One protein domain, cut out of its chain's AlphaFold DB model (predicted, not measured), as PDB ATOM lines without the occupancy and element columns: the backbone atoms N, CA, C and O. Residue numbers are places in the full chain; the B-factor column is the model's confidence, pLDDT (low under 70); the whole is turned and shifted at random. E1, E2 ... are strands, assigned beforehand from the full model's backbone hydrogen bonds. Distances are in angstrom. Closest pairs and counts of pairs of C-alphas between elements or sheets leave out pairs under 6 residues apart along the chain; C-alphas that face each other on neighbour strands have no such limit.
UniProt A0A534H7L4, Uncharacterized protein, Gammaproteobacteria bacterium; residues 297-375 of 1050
ATOM      1  N   VAL A 297     129.188 111.864 190.230       89.94
ATOM      2  CA  VAL A 297     128.292 111.591 189.094       89.94
ATOM      3  C   VAL A 297     128.557 110.216 188.478       89.94
ATOM      4  O   VAL A 297     129.673 109.920 188.029       89.94
ATOM      5  N   ALA A 298     127.523 109.377 188.478       91.88
ATOM      6  CA  ALA A 298     127.620 107.971 188.121       91.88
ATOM      7  C   ALA A 298     127.073 107.702 186.712       91.88
ATOM      8  O   ALA A 298     126.222 108.419 186.177       91.88
ATOM      9  N   CYS A 299     127.590 106.650 186.088       93.81
ATOM     10  CA  CYS A 299     127.124 106.134 184.808       93.81
ATOM     11  C   CYS A 299     127.244 104.601 184.817       93.81
ATOM     12  O   CYS A 299     128.330 104.061 184.559       93.81
ATOM     13  N   PRO A 300     126.164 103.882 185.173       94.25
ATOM     14  CA  PRO A 300     126.152 102.427 185.166       94.25
ATOM     15  C   PRO A 300     126.085 101.883 183.735       94.25
ATOM     16  O   PRO A 300     125.309 102.338 182.898       94.25
ATOM     17  N   ASP A 301     126.877 100.852 183.467       92.12
ATOM     18  CA  ASP A 301     126.809 100.038 182.263       92.12
ATOM     19  C   ASP A 301     126.810  98.549 182.601       92.12
ATOM     20  O   ASP A 301     127.831  97.849 182.587       92.12
ATOM     21  N   LEU A 302     125.614  98.050 182.868       89.69
ATOM     22  CA  LEU A 302     125.420  96.663 183.256       89.69
ATOM     23  C   LEU A 302     125.621  95.685 182.095       89.69
ATOM     24  O   LEU A 302     125.954  94.528 182.337       89.69
ATOM     25  N   ALA A 303     125.540  96.142 180.839       88.81
ATOM     26  CA  ALA A 303     125.838  95.294 179.684       88.81
ATOM     27  C   ALA A 303     127.299  94.811 179.687       88.81
ATOM     28  O   ALA A 303     127.562  93.665 179.329       88.81
ATOM     29  N   ASN A 304     128.237  95.644 180.156       91.19
ATOM     30  CA  ASN A 304     129.637  95.251 180.357       91.19
ATOM     31  C   ASN A 304     129.994  95.019 181.833       91.19
ATOM     32  O   ASN A 304     131.171  94.860 182.157       91.19
ATOM     33  N   LYS A 305     128.997  94.975 182.730       93.00
ATOM     34  CA  LYS A 305     129.170  94.807 184.182       93.00
ATOM     35  C   LYS A 305     130.097  95.862 184.798       93.00
ATOM     36  O   LYS A 305     130.958  95.532 185.614       93.00
ATOM     37  N   ARG A 306     129.969  97.127 184.390       93.69
ATOM     38  CA  ARG A 306     130.785  98.238 184.903       93.69
ATOM     39  C   ARG A 306     129.934  99.366 185.453       93.69
ATOM     40  O   ARG A 306     128.841  99.612 184.958       93.69
ATOM     41  N   ILE A 307     130.478 100.090 186.423       93.94
ATOM     42  CA  ILE A 307     129.956 101.391 186.848       93.94
ATOM     43  C   ILE A 307     131.104 102.391 186.796       93.94
ATOM     44  O   ILE A 307     132.211 102.099 187.248       93.94
ATOM     45  N   PHE A 308     130.852 103.549 186.196       94.62
ATOM     46  CA  PHE A 308     131.819 104.636 186.092       94.62
ATOM     47  C   PHE A 308     131.384 105.775 186.995       94.62
ATOM     48  O   PHE A 308     130.226 106.178 186.940       94.62
ATOM     49  N   VAL A 309     132.311 106.293 187.792       93.25
ATOM     50  CA  VAL A 309     132.046 107.385 188.732       93.25
ATOM     51  C   VAL A 309     133.121 108.447 188.563       93.25
ATOM     52  O   VAL A 309     134.310 108.120 188.519       93.25
ATOM     53  N   ILE A 310     132.722 109.715 188.464       92.56
ATOM     54  CA  ILE A 310     133.659 110.837 188.601       92.56
ATOM     55  C   ILE A 310     133.653 111.263 190.063       92.56
ATOM     56  O   ILE A 310     132.736 111.953 190.496       92.56
ATOM     57  N   ALA A 311     134.679 110.861 190.804       86.12
ATOM     58  CA  ALA A 311     134.823 111.150 192.225       86.12
ATOM     59  C   ALA A 311     136.012 112.080 192.483       86.12
ATOM     60  O   ALA A 311     136.975 112.122 191.712       86.12
ATOM     61  N   SER A 312     135.974 112.815 193.589       76.38
ATOM     62  CA  SER A 312     137.146 113.551 194.063       76.38
ATOM     63  C   SER A 312     138.152 112.583 194.682       76.38
ATOM     64  O   SER A 312     137.811 111.798 195.565       76.38
ATOM     65  N   GLN A 313     139.412 112.660 194.260       65.25
ATOM     66  CA  GLN A 313     140.493 111.924 194.900       65.25
ATOM     67  C   GLN A 313     140.653 112.409 196.356       65.25
ATOM     68  O   GLN A 313     140.741 113.626 196.591       65.25
ATOM     69  N   PRO A 314     140.723 111.488 197.338       50.62
ATOM     70  CA  PRO A 314     140.938 111.842 198.736       50.62
ATOM     71  C   PRO A 314     142.187 112.716 198.925       50.62
ATOM     72  O   PRO A 314     143.258 112.418 198.400       50.62
ATOM     73  N   GLY A 315     142.046 113.821 199.664       45.38
ATOM     74  CA  GLY A 315     143.149 114.720 200.034       45.38
ATOM     75  C   GLY A 315     143.615 115.718 198.963       45.38
ATOM     76  O   GLY A 315     144.282 116.688 199.315       45.38
ATOM     77  N   THR A 316     143.247 115.546 197.689       58.84
ATOM     78  CA  THR A 316     143.693 116.435 196.592       58.84
ATOM     79  C   THR A 316     142.560 117.238 195.947       58.84
ATOM     80  O   THR A 316     142.836 118.139 195.158       58.84
ATOM     81  N   GLN A 317     141.291 116.928 196.265       67.44
ATOM     82  CA  GLN A 317     140.081 117.437 195.583       67.44
ATOM     83  C   GLN A 317     140.101 117.251 194.051       67.44
ATOM     84  O   GLN A 317     139.286 117.826 193.334       67.44
ATOM     85  N   GLN A 318     141.016 116.432 193.531       82.75
ATOM     86  CA  GLN A 318     141.203 116.240 192.102       82.75
ATOM     87  C   GLN A 318     140.129 115.303 191.546       82.75
ATOM     88  O   GLN A 318     140.008 114.164 191.994       82.75
ATOM     89  N   SER A 319     139.392 115.743 190.527       90.25
ATOM     90  CA  SER A 319     138.423 114.890 189.833       90.25
ATOM     91  C   SER A 319     139.111 113.678 189.203       90.25
ATOM     92  O   SER A 319     140.111 113.810 188.494       90.25
ATOM     93  N   THR A 320     138.581 112.488 189.456       91.38
ATOM     94  CA  THR A 320     139.122 111.210 188.990       91.38
ATOM     95  C   THR A 320     137.984 110.336 188.484       91.38
ATOM     96  O   THR A 320     136.989 110.142 189.177       91.38
ATOM     97  N   LEU A 321     138.137 109.788 187.279       94.00
ATOM     98  CA  LEU A 321     137.259 108.731 186.791       94.00
ATOM     99  C   LEU A 321     137.681 107.409 187.428       94.00
ATOM    100  O   LEU A 321     138.819 106.984 187.236       94.00
ATOM    101  N   VAL A 322     136.763 106.739 188.116       91.69
ATOM    102  CA  VAL A 322     136.970 105.405 188.684       91.69
ATOM    103  C   VAL A 322     136.004 104.425 188.022       91.69
ATOM    104  O   VAL A 322     134.817 104.715 187.865       91.69
ATOM    105  N   MET A 323     136.524 103.271 187.603       92.44
ATOM    106  CA  MET A 323     135.734 102.163 187.068       92.44
ATOM    107  C   MET A 323     135.596 101.076 188.126       92.44
ATOM    108  O   MET A 323     136.601 100.594 188.646       92.44
ATOM    109  N   PHE A 324     134.367 100.643 188.371       91.75
ATOM    110  CA  PHE A 324     134.025  99.578 189.304       91.75
ATOM    111  C   PHE A 324     133.439  98.366 188.583       91.75
ATOM    112  O   PHE A 324     132.828  98.495 187.515       91.75
ATOM    113  N   ASP A 325     133.607  97.186 189.176       91.94
ATOM    114  CA  ASP A 325     132.813  96.014 188.814       91.94
ATOM    115  C   ASP A 325     131.374  96.192 189.321       91.94
ATOM    116  O   ASP A 325     131.162  96.499 190.490       91.94
ATOM    117  N   ALA A 326     130.378  96.018 188.451       90.50
ATOM    118  CA  ALA A 326     128.976  96.263 188.802       90.50
ATOM    119  C   ALA A 326     128.351  95.177 189.697       90.50
ATOM    120  O   ALA A 326     127.233  95.359 190.166       90.50
ATOM    121  N   VAL A 327     129.030  94.041 189.884       89.19
ATOM    122  CA  VAL A 327     128.563  92.935 190.732       89.19
ATOM    123  C   VAL A 327     129.321  92.926 192.053       89.19
ATOM    124  O   VAL A 327     128.723  92.737 193.105       89.19
ATOM    125  N   GLN A 328     130.641  93.120 191.998       90.00
ATOM    126  CA  GLN A 328     131.510  93.057 193.174       90.00
ATOM    127  C   GLN A 328     131.756  94.419 193.826       90.00
ATOM    128  O   GLN A 328     132.346  94.468 194.901       90.00
ATOM    129  N   TYR A 329     131.359  95.527 193.194       90.81
ATOM    130  CA  TYR A 329     131.571  96.898 193.681       90.81
ATOM    131  C   TYR A 329     133.050  97.253 193.939       90.81
ATOM    132  O   TYR A 329     133.351  98.264 194.570       90.81
ATOM    133  N   THR A 330     133.992  96.437 193.456       87.94
ATOM    134  CA  THR A 330     135.433  96.646 193.628       87.94
ATOM    135  C   THR A 330     135.983  97.568 192.547       87.94
ATOM    136  O   THR A 330     135.596  97.428 191.378       87.94
ATOM    137  N   PRO A 331     136.932  98.456 192.876       87.69
ATOM    138  CA  PRO A 331     137.564  99.309 191.886       87.69
ATOM    139  C   PRO A 331     138.496  98.497 190.970       87.69
ATOM    140  O   PRO A 331     139.300  97.680 191.418       87.69
ATOM    141  N   LEU A 332     138.392  98.733 189.664       87.88
ATOM    142  CA  LEU A 332     139.139  98.030 188.613       87.88
ATOM    143  C   LEU A 332     140.250  98.891 187.996       87.88
ATOM    144  O   LEU A 332     141.248  98.360 187.512       87.88
ATOM    145  N   GLY A 333     140.090 100.213 188.010       88.44
ATOM    146  CA  GLY A 333     141.079 101.159 187.500       88.44
ATOM    147  C   GLY A 333     140.614 102.603 187.647       88.44
ATOM    148  O   GLY A 333     139.427 102.856 187.870       88.44
ATOM    149  N   ALA A 334     141.544 103.549 187.522       90.19
ATOM    150  CA  ALA A 334     141.239 104.970 187.634       90.19
ATOM    151  C   ALA A 334     142.069 105.846 186.692       90.19
ATOM    152  O   ALA A 334     143.228 105.558 186.402       90.19
ATOM    153  N   LEU A 335     141.469 106.951 186.255       92.12
ATOM    154  CA  LEU A 335     142.087 107.974 185.424       92.12
ATOM    155  C   LEU A 335     141.942 109.345 186.106       92.12
ATOM    156  O   LEU A 335     140.834 109.889 186.139       92.12
ATOM    157  N   PRO A 336     143.035 109.925 186.633       91.62
ATOM    158  CA  PRO A 336     143.018 111.287 187.154       91.62
ATOM    159  C   PRO A 336     142.711 112.300 186.044       91.62
ATOM    160  O   PRO A 336     143.283 112.224 184.955       91.62
ATOM    161  N   LEU A 337     141.856 113.284 186.333       92.06
ATOM    162  CA  LEU A 337     141.437 114.344 185.409       92.06
ATOM    163  C   LEU A 337     141.897 115.722 185.932       92.06
ATOM    164  O   LEU A 337     141.066 116.560 186.271       92.06
ATOM    165  N   PRO A 338     143.213 116.003 186.023       90.00
ATOM    166  CA  PRO A 338     143.733 117.227 186.655       90.00
ATOM    167  C   PRO A 338     143.253 118.535 186.012       90.00
ATOM    168  O   PRO A 338     143.248 119.572 186.665       90.00
ATOM    169  N   ALA A 339     142.870 118.504 184.731       90.12
ATOM    170  CA  ALA A 339     142.344 119.682 184.039       90.12
ATOM    171  C   ALA A 339     140.885 120.003 184.415       90.12
ATOM    172  O   ALA A 339     140.425 121.110 184.148       90.12
ATOM    173  N   LEU A 340     140.163 119.053 185.015       90.19
ATOM    174  CA  LEU A 340     138.788 119.225 185.464       90.19
ATOM    175  C   LEU A 340     138.777 119.725 186.914       90.19
ATOM    176  O   LEU A 340     138.800 118.939 187.863       90.19
ATOM    177  N   THR A 341     138.754 121.045 187.069       88.06
ATOM    178  CA  THR A 341     138.765 121.726 188.376       88.06
ATOM    179  C   THR A 341     137.374 122.136 188.863       88.06
ATOM    180  O   THR A 341     137.207 122.441 190.042       88.06
ATOM    181  N   ALA A 342     136.384 122.162 187.969       90.06
ATOM    182  CA  ALA A 342     134.996 122.501 188.267       90.06
ATOM    183  C   ALA A 342     134.182 121.279 188.722       90.06
ATOM    184  O   ALA A 342     134.566 120.137 188.463       90.06
ATOM    185  N   PHE A 343     133.034 121.520 189.367       89.19
ATOM    186  CA  PHE A 343     132.169 120.450 189.868       89.19
ATOM    187  C   PHE A 343     131.530 119.665 188.708       89.19
ATOM    188  O   PHE A 343     130.833 120.281 187.894       89.19
ATOM    189  N   PRO A 344     131.727 118.336 188.627       91.62
ATOM    190  CA  PRO A 344     131.041 117.459 187.674       91.62
ATOM    191  C   PRO A 344     129.513 117.565 187.807       91.62
ATOM    192  O   PRO A 344     129.011 117.668 188.923       91.62
ATOM    193  N   ARG A 345     128.772 117.531 186.691       89.06
ATOM    194  CA  ARG A 345     127.299 117.631 186.693       89.06
ATOM    195  C   ARG A 345     126.584 116.463 186.018       89.06
ATOM    196  O   ARG A 345     125.714 115.866 186.635       89.06
ATOM    197  N   HIS A 346     126.933 116.128 184.775       90.44
ATOM    198  CA  HIS A 346     126.225 115.089 184.013       90.44
ATOM    199  C   HIS A 346     127.221 114.163 183.344       90.44
ATOM    200  O   HIS A 346     128.056 114.631 182.578       90.44
ATOM    201  N   LEU A 347     127.113 112.861 183.601       93.19
ATOM    202  CA  LEU A 347     127.939 111.833 182.977       93.19
ATOM    203  C   LEU A 347     127.067 110.919 182.116       93.19
ATOM    204  O   LEU A 347     126.068 110.381 182.598       93.19
ATOM    205  N   VAL A 348     127.465 110.721 180.858       93.56
ATOM    206  CA  VAL A 348     126.764 109.851 179.906       93.56
ATOM    207  C   VAL A 348     127.744 108.986 179.115       93.56
ATOM    208  O   VAL A 348     128.858 109.399 178.788       93.56
ATOM    209  N   ARG A 349     127.327 107.760 178.798       93.00
ATOM    210  CA  ARG A 349     128.000 106.883 177.830       93.00
ATOM    211  C   ARG A 349     127.825 107.413 176.413       93.00
ATOM    212  O   ARG A 349     126.711 107.745 176.031       93.00
ATOM    213  N   TRP A 350     128.886 107.392 175.610       90.00
ATOM    214  CA  TRP A 350     128.777 107.604 174.167       90.00
ATOM    215  C   TRP A 350     129.470 106.489 173.390       90.00
ATOM    216  O   TRP A 350     130.553 106.012 173.748       90.00
ATOM    217  N   GLY A 351     128.812 106.053 172.317       87.00
ATOM    218  CA  GLY A 351     129.237 104.888 171.551       87.00
ATOM    219  C   GLY A 351     129.444 103.646 172.431       87.00
ATOM    220  O   GLY A 351     128.773 103.449 173.442       87.00
ATOM    221  N   SER A 352     130.392 102.798 172.037       86.62
ATOM    222  CA  SER A 352     130.703 101.545 172.734       86.62
ATOM    223  C   SER A 352     131.861 101.642 173.731       86.62
ATOM    224  O   SER A 352     132.135 100.662 174.416       86.62
ATOM    225  N   ALA A 353     132.589 102.765 173.786       83.88
ATOM    226  CA  ALA A 353     133.861 102.843 174.516       83.88
ATOM    227  C   ALA A 353     134.173 104.211 175.149       83.88
ATOM    228  O   ALA A 353     135.295 104.404 175.631       83.88
ATOM    229  N   GLY A 354     133.230 105.157 175.144       92.25
ATOM    230  CA  GLY A 354     133.472 106.524 175.595       92.25
ATOM    231  C   GLY A 354     132.507 107.021 176.670       92.25
ATOM    232  O   GLY A 354     131.397 106.510 176.829       92.25
ATOM    233  N   LEU A 355     132.944 108.040 177.410       95.56
ATOM    234  CA  LEU A 355     132.127 108.833 178.335       95.56
ATOM    235  C   LEU A 355     132.204 110.318 177.971       95.56
ATOM    236  O   LEU A 355     133.224 110.785 177.463       95.56
ATOM    237  N   ALA A 356     131.122 111.046 178.220       95.38
ATOM    238  CA  ALA A 356     131.048 112.495 178.092       95.38
ATOM    239  C   ALA A 356     130.533 113.088 179.405       95.38
ATOM    240  O   ALA A 356     129.606 112.546 180.007       95.38
ATOM    241  N   LEU A 357     131.168 114.171 179.847       95.12
ATOM    242  CA  LEU A 357     130.941 114.799 181.142       95.12
ATOM    243  C   LEU A 357     130.781 116.313 180.994       95.12
ATOM    244  O   LEU A 357     131.652 116.944 180.400       95.12
ATOM    245  N   THR A 358     129.746 116.902 181.590       94.25
ATOM    246  CA  THR A 358     129.662 118.363 181.789       94.25
ATOM    247  C   THR A 358     130.043 118.766 183.209       94.25
ATOM    248  O   THR A 358     129.906 117.971 184.144       94.25
ATOM    249  N   ALA A 359     130.511 120.003 183.388       93.38
ATOM    250  CA  ALA A 359     130.865 120.556 184.695       93.38
ATOM    251  C   ALA A 359     130.343 121.986 184.906       93.38
ATOM    252  O   ALA A 359     129.897 122.655 183.976       93.38
ATOM    253  N   SER A 360     130.388 122.468 186.153       91.81
ATOM    254  CA  SER A 360     129.782 123.738 186.578       91.81
ATOM    255  C   SER A 360     130.375 125.000 185.949       91.81
ATOM    256  O   SER A 360     129.776 126.063 186.065       91.81
ATOM    257  N   ASP A 361     131.552 124.907 185.335       91.75
ATOM    258  CA  ASP A 361     132.190 125.994 184.588       91.75
ATOM    259  C   ASP A 361     131.774 126.036 183.107       91.75
ATOM    260  O   ASP A 361     132.223 126.912 182.372       91.75
ATOM    261  N   GLY A 362     130.916 125.111 182.666       91.62
ATOM    262  CA  GLY A 362     130.504 124.988 181.272       91.62
ATOM    263  C   GLY A 362     131.455 124.148 180.412       91.62
ATOM    264  O   GLY A 362     131.364 124.182 179.179       91.62
ATOM    265  N   SER A 363     132.386 123.409 181.014       92.81
ATOM    266  CA  SER A 363     133.258 122.505 180.264       92.81
ATOM    267  C   SER A 363     132.553 121.206 179.862       92.81
ATOM    268  O   SER A 363     131.734 120.663 180.601       92.81
ATOM    269  N   LEU A 364     132.908 120.692 178.680       93.56
ATOM    270  CA  LEU A 364     132.600 119.344 178.207       93.56
ATOM    271  C   LEU A 364     133.895 118.530 178.182       93.56
ATOM    272  O   LEU A 364     134.832 118.871 177.463       93.56
ATOM    273  N   THR A 365     133.950 117.437 178.931       95.19
ATOM    274  CA  THR A 365     135.058 116.481 178.901       95.19
ATOM    275  C   THR A 365     134.637 115.227 178.149       95.19
ATOM    276  O   THR A 365     133.637 114.603 178.492       95.19
ATOM    277  N   ILE A 366     135.415 114.834 177.143       94.56
ATOM    278  CA  ILE A 366     135.227 113.588 176.400       94.56
ATOM    279  C   ILE A 366     136.339 112.623 176.791       94.56
ATOM    280  O   ILE A 366     137.520 112.955 176.697       94.56
ATOM    281  N   ILE A 367     135.954 111.420 177.206       94.56
ATOM    282  CA  ILE A 367     136.851 110.354 177.646       94.56
ATOM    283  C   ILE A 367     136.712 109.170 176.690       94.56
ATOM    284  O   ILE A 367     135.601 108.732 176.388       94.56
ATOM    285  N   ASN A 368     137.845 108.648 176.231       92.06
ATOM    286  CA  ASN A 368     137.957 107.537 175.293       92.06
ATOM    287  C   ASN A 368     138.623 106.321 175.947       92.06
ATOM    288  O   ASN A 368     139.427 106.462 176.869       92.06
ATOM    289  N   ASN A 369     138.346 105.131 175.405       91.94
ATOM    290  CA  ASN A 369     138.921 103.849 175.837       91.94
ATOM    291  C   ASN A 369     138.716 103.573 177.335       91.94
ATOM    292  O   ASN A 369     139.630 103.137 178.033       91.94
ATOM    293  N   ILE A 370     137.499 103.815 177.826       93.00
ATOM    294  CA  ILE A 370     137.149 103.792 179.258       93.00
ATOM    295  C   ILE A 370     137.347 102.433 179.947       93.00
ATOM    296  O   ILE A 370     137.333 102.367 181.168       93.00
ATOM    297  N   PHE A 371     137.548 101.351 179.192       92.94
ATOM    298  CA  PHE A 371     137.837 100.020 179.737       92.94
ATOM    299  C   PHE A 371     139.338  99.752 179.947       92.94
ATOM    300  O   PHE A 371     139.689  98.758 180.575       92.94
ATOM    301  N   ASN A 372     140.214 100.646 179.474       92.31
ATOM    302  CA  ASN A 372     141.673 100.552 179.595       92.31
ATOM    303  C   ASN A 372     142.212 101.612 180.573       92.31
ATOM    304  O   ASN A 372     143.142 102.360 180.243       92.31
ATOM    305  N   LEU A 373     141.592 101.729 181.754       90.50
ATOM    306  CA  LEU A 373     142.062 102.644 182.798       90.50
ATOM    307  C   LEU A 373     143.351 102.109 183.455       90.50
ATOM    308  O   LEU A 373     143.500 100.892 183.592       90.50
ATOM    309  N   PRO A 374     144.267 102.991 183.898       89.12
ATOM    310  CA  PRO A 374     145.395 102.605 184.741       89.12
ATOM    311  C   PRO A 374     144.968 101.780 185.965       89.12
ATOM    312  O   PRO A 374     143.965 102.082 186.617       89.12
ATOM    313  N   SER A 375     145.755 100.752 186.292       80.44
ATOM    314  CA  SER A 375     145.539  99.925 187.481       80.44
ATOM    315  C   SER A 375     145.761 100.727 188.759       80.44
ATOM    316  O   SER A 375     146.696 101.521 188.857       80.44
TER     317      SER A 375
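This is residues 297 to 375 of the 1050 residues of an uncharacterized protein of Gammaproteobacteria bacterium (UniProt A0A534H7L4). Two antiparallel sheets lie face to face as a small sandwich, the four strands E1 to E4 making one layer and the three strands E5 to E7 the other. The layers come together along one side, where E1 is near E5, and stay open along the other, where E4 and E7 are apart and the last residues, 369 to 375, run from E7 toward E4. The printed part has 79 residues, with no named helix and seven named strands in the order E1 E2 E3 E4 E5 E6 E7; across the sheets the orders are E1 - E2 - E3 - E4 and E5 - E6 - E7, and the class is all strand. The whole is compact, with a radius of gyration of the C-alphas of 11.8 A and spans of 32 by 29 by 17 A.

Begin at residues 298 to 301, strand E1, and go on to residues 306 to 312, E2: the two form a hairpin, antiparallel at 165 degrees, and N 299 and O 308 are 2.8 A apart, within hydrogen-bond range. Next come residues 319 to 325, E3, in a hairpin with E2 at 154 degrees; look there for N 309 and O 322, 3.0 A apart, and N 322 and O 309, 2.8 A apart. Residues 331 to 336, E4, form a hairpin with E3 at 162 degrees, with N 321 and O 335 at 2.9 A. These four strands are a meander, each the antiparallel neighbour of the one before, with E1 and E4 as edge strands. From E4 the chain changes to the other sheet, at residues 344 to 350, E5. Residues 354 to 359, E6, form a hairpin with E5 at 159 degrees, with N 348 and O 356 at 2.9 A. Residues 363 to 368, E7, form a hairpin with E6 at 163 degrees, with N 357 and O 365 at 2.8 A, and E5 E6 E7 are a second meander. The two sheets make a sandwich, two sheets face to face: the parts that face each other are 9.8 A centre to centre, the best planes 18 degrees apart, and the strands of the one at 34 degrees to those of the other. Between the sheets, the closest C-alphas of E1 and E5 are those of Cys 299 and Leu 347, 6.0 A apart. E3 and E5 are apart, but only just, at 8.1 A.

Find C-alpha 298 at (127.620, 107.971, 188.121), where E1 begins; it runs 9.9 A from first to last C-alpha. E2 covers 18.9 A, E3 19.7 A and E4 14.0 A. Look for C-alpha 344 at (131.041, 117.459, 187.674), where E5 begins and runs 16.9 A; E6 is 16.9 A long as well. E7 is 16.5 A long and ends at C-alpha 368, at (137.957, 107.537, 175.293).

The two C-alphas farthest apart are those of Gln 328 and Gly 362, at 34.1 A. The printed part has no cut, and no link between named strands is long: E2 to E3 and E4 to E5 are short, and the other four are tight. Both sheets are only just strongly twisted, with C-alphas up to 4.4 A off the best plane in E1 E2 E3 E4 and up to 4.0 A in E5 E6 E7. The mean pLDDT of the printed part is 88.8; look at residues 313 to 317, between E2 and E3, for the five residues under 70.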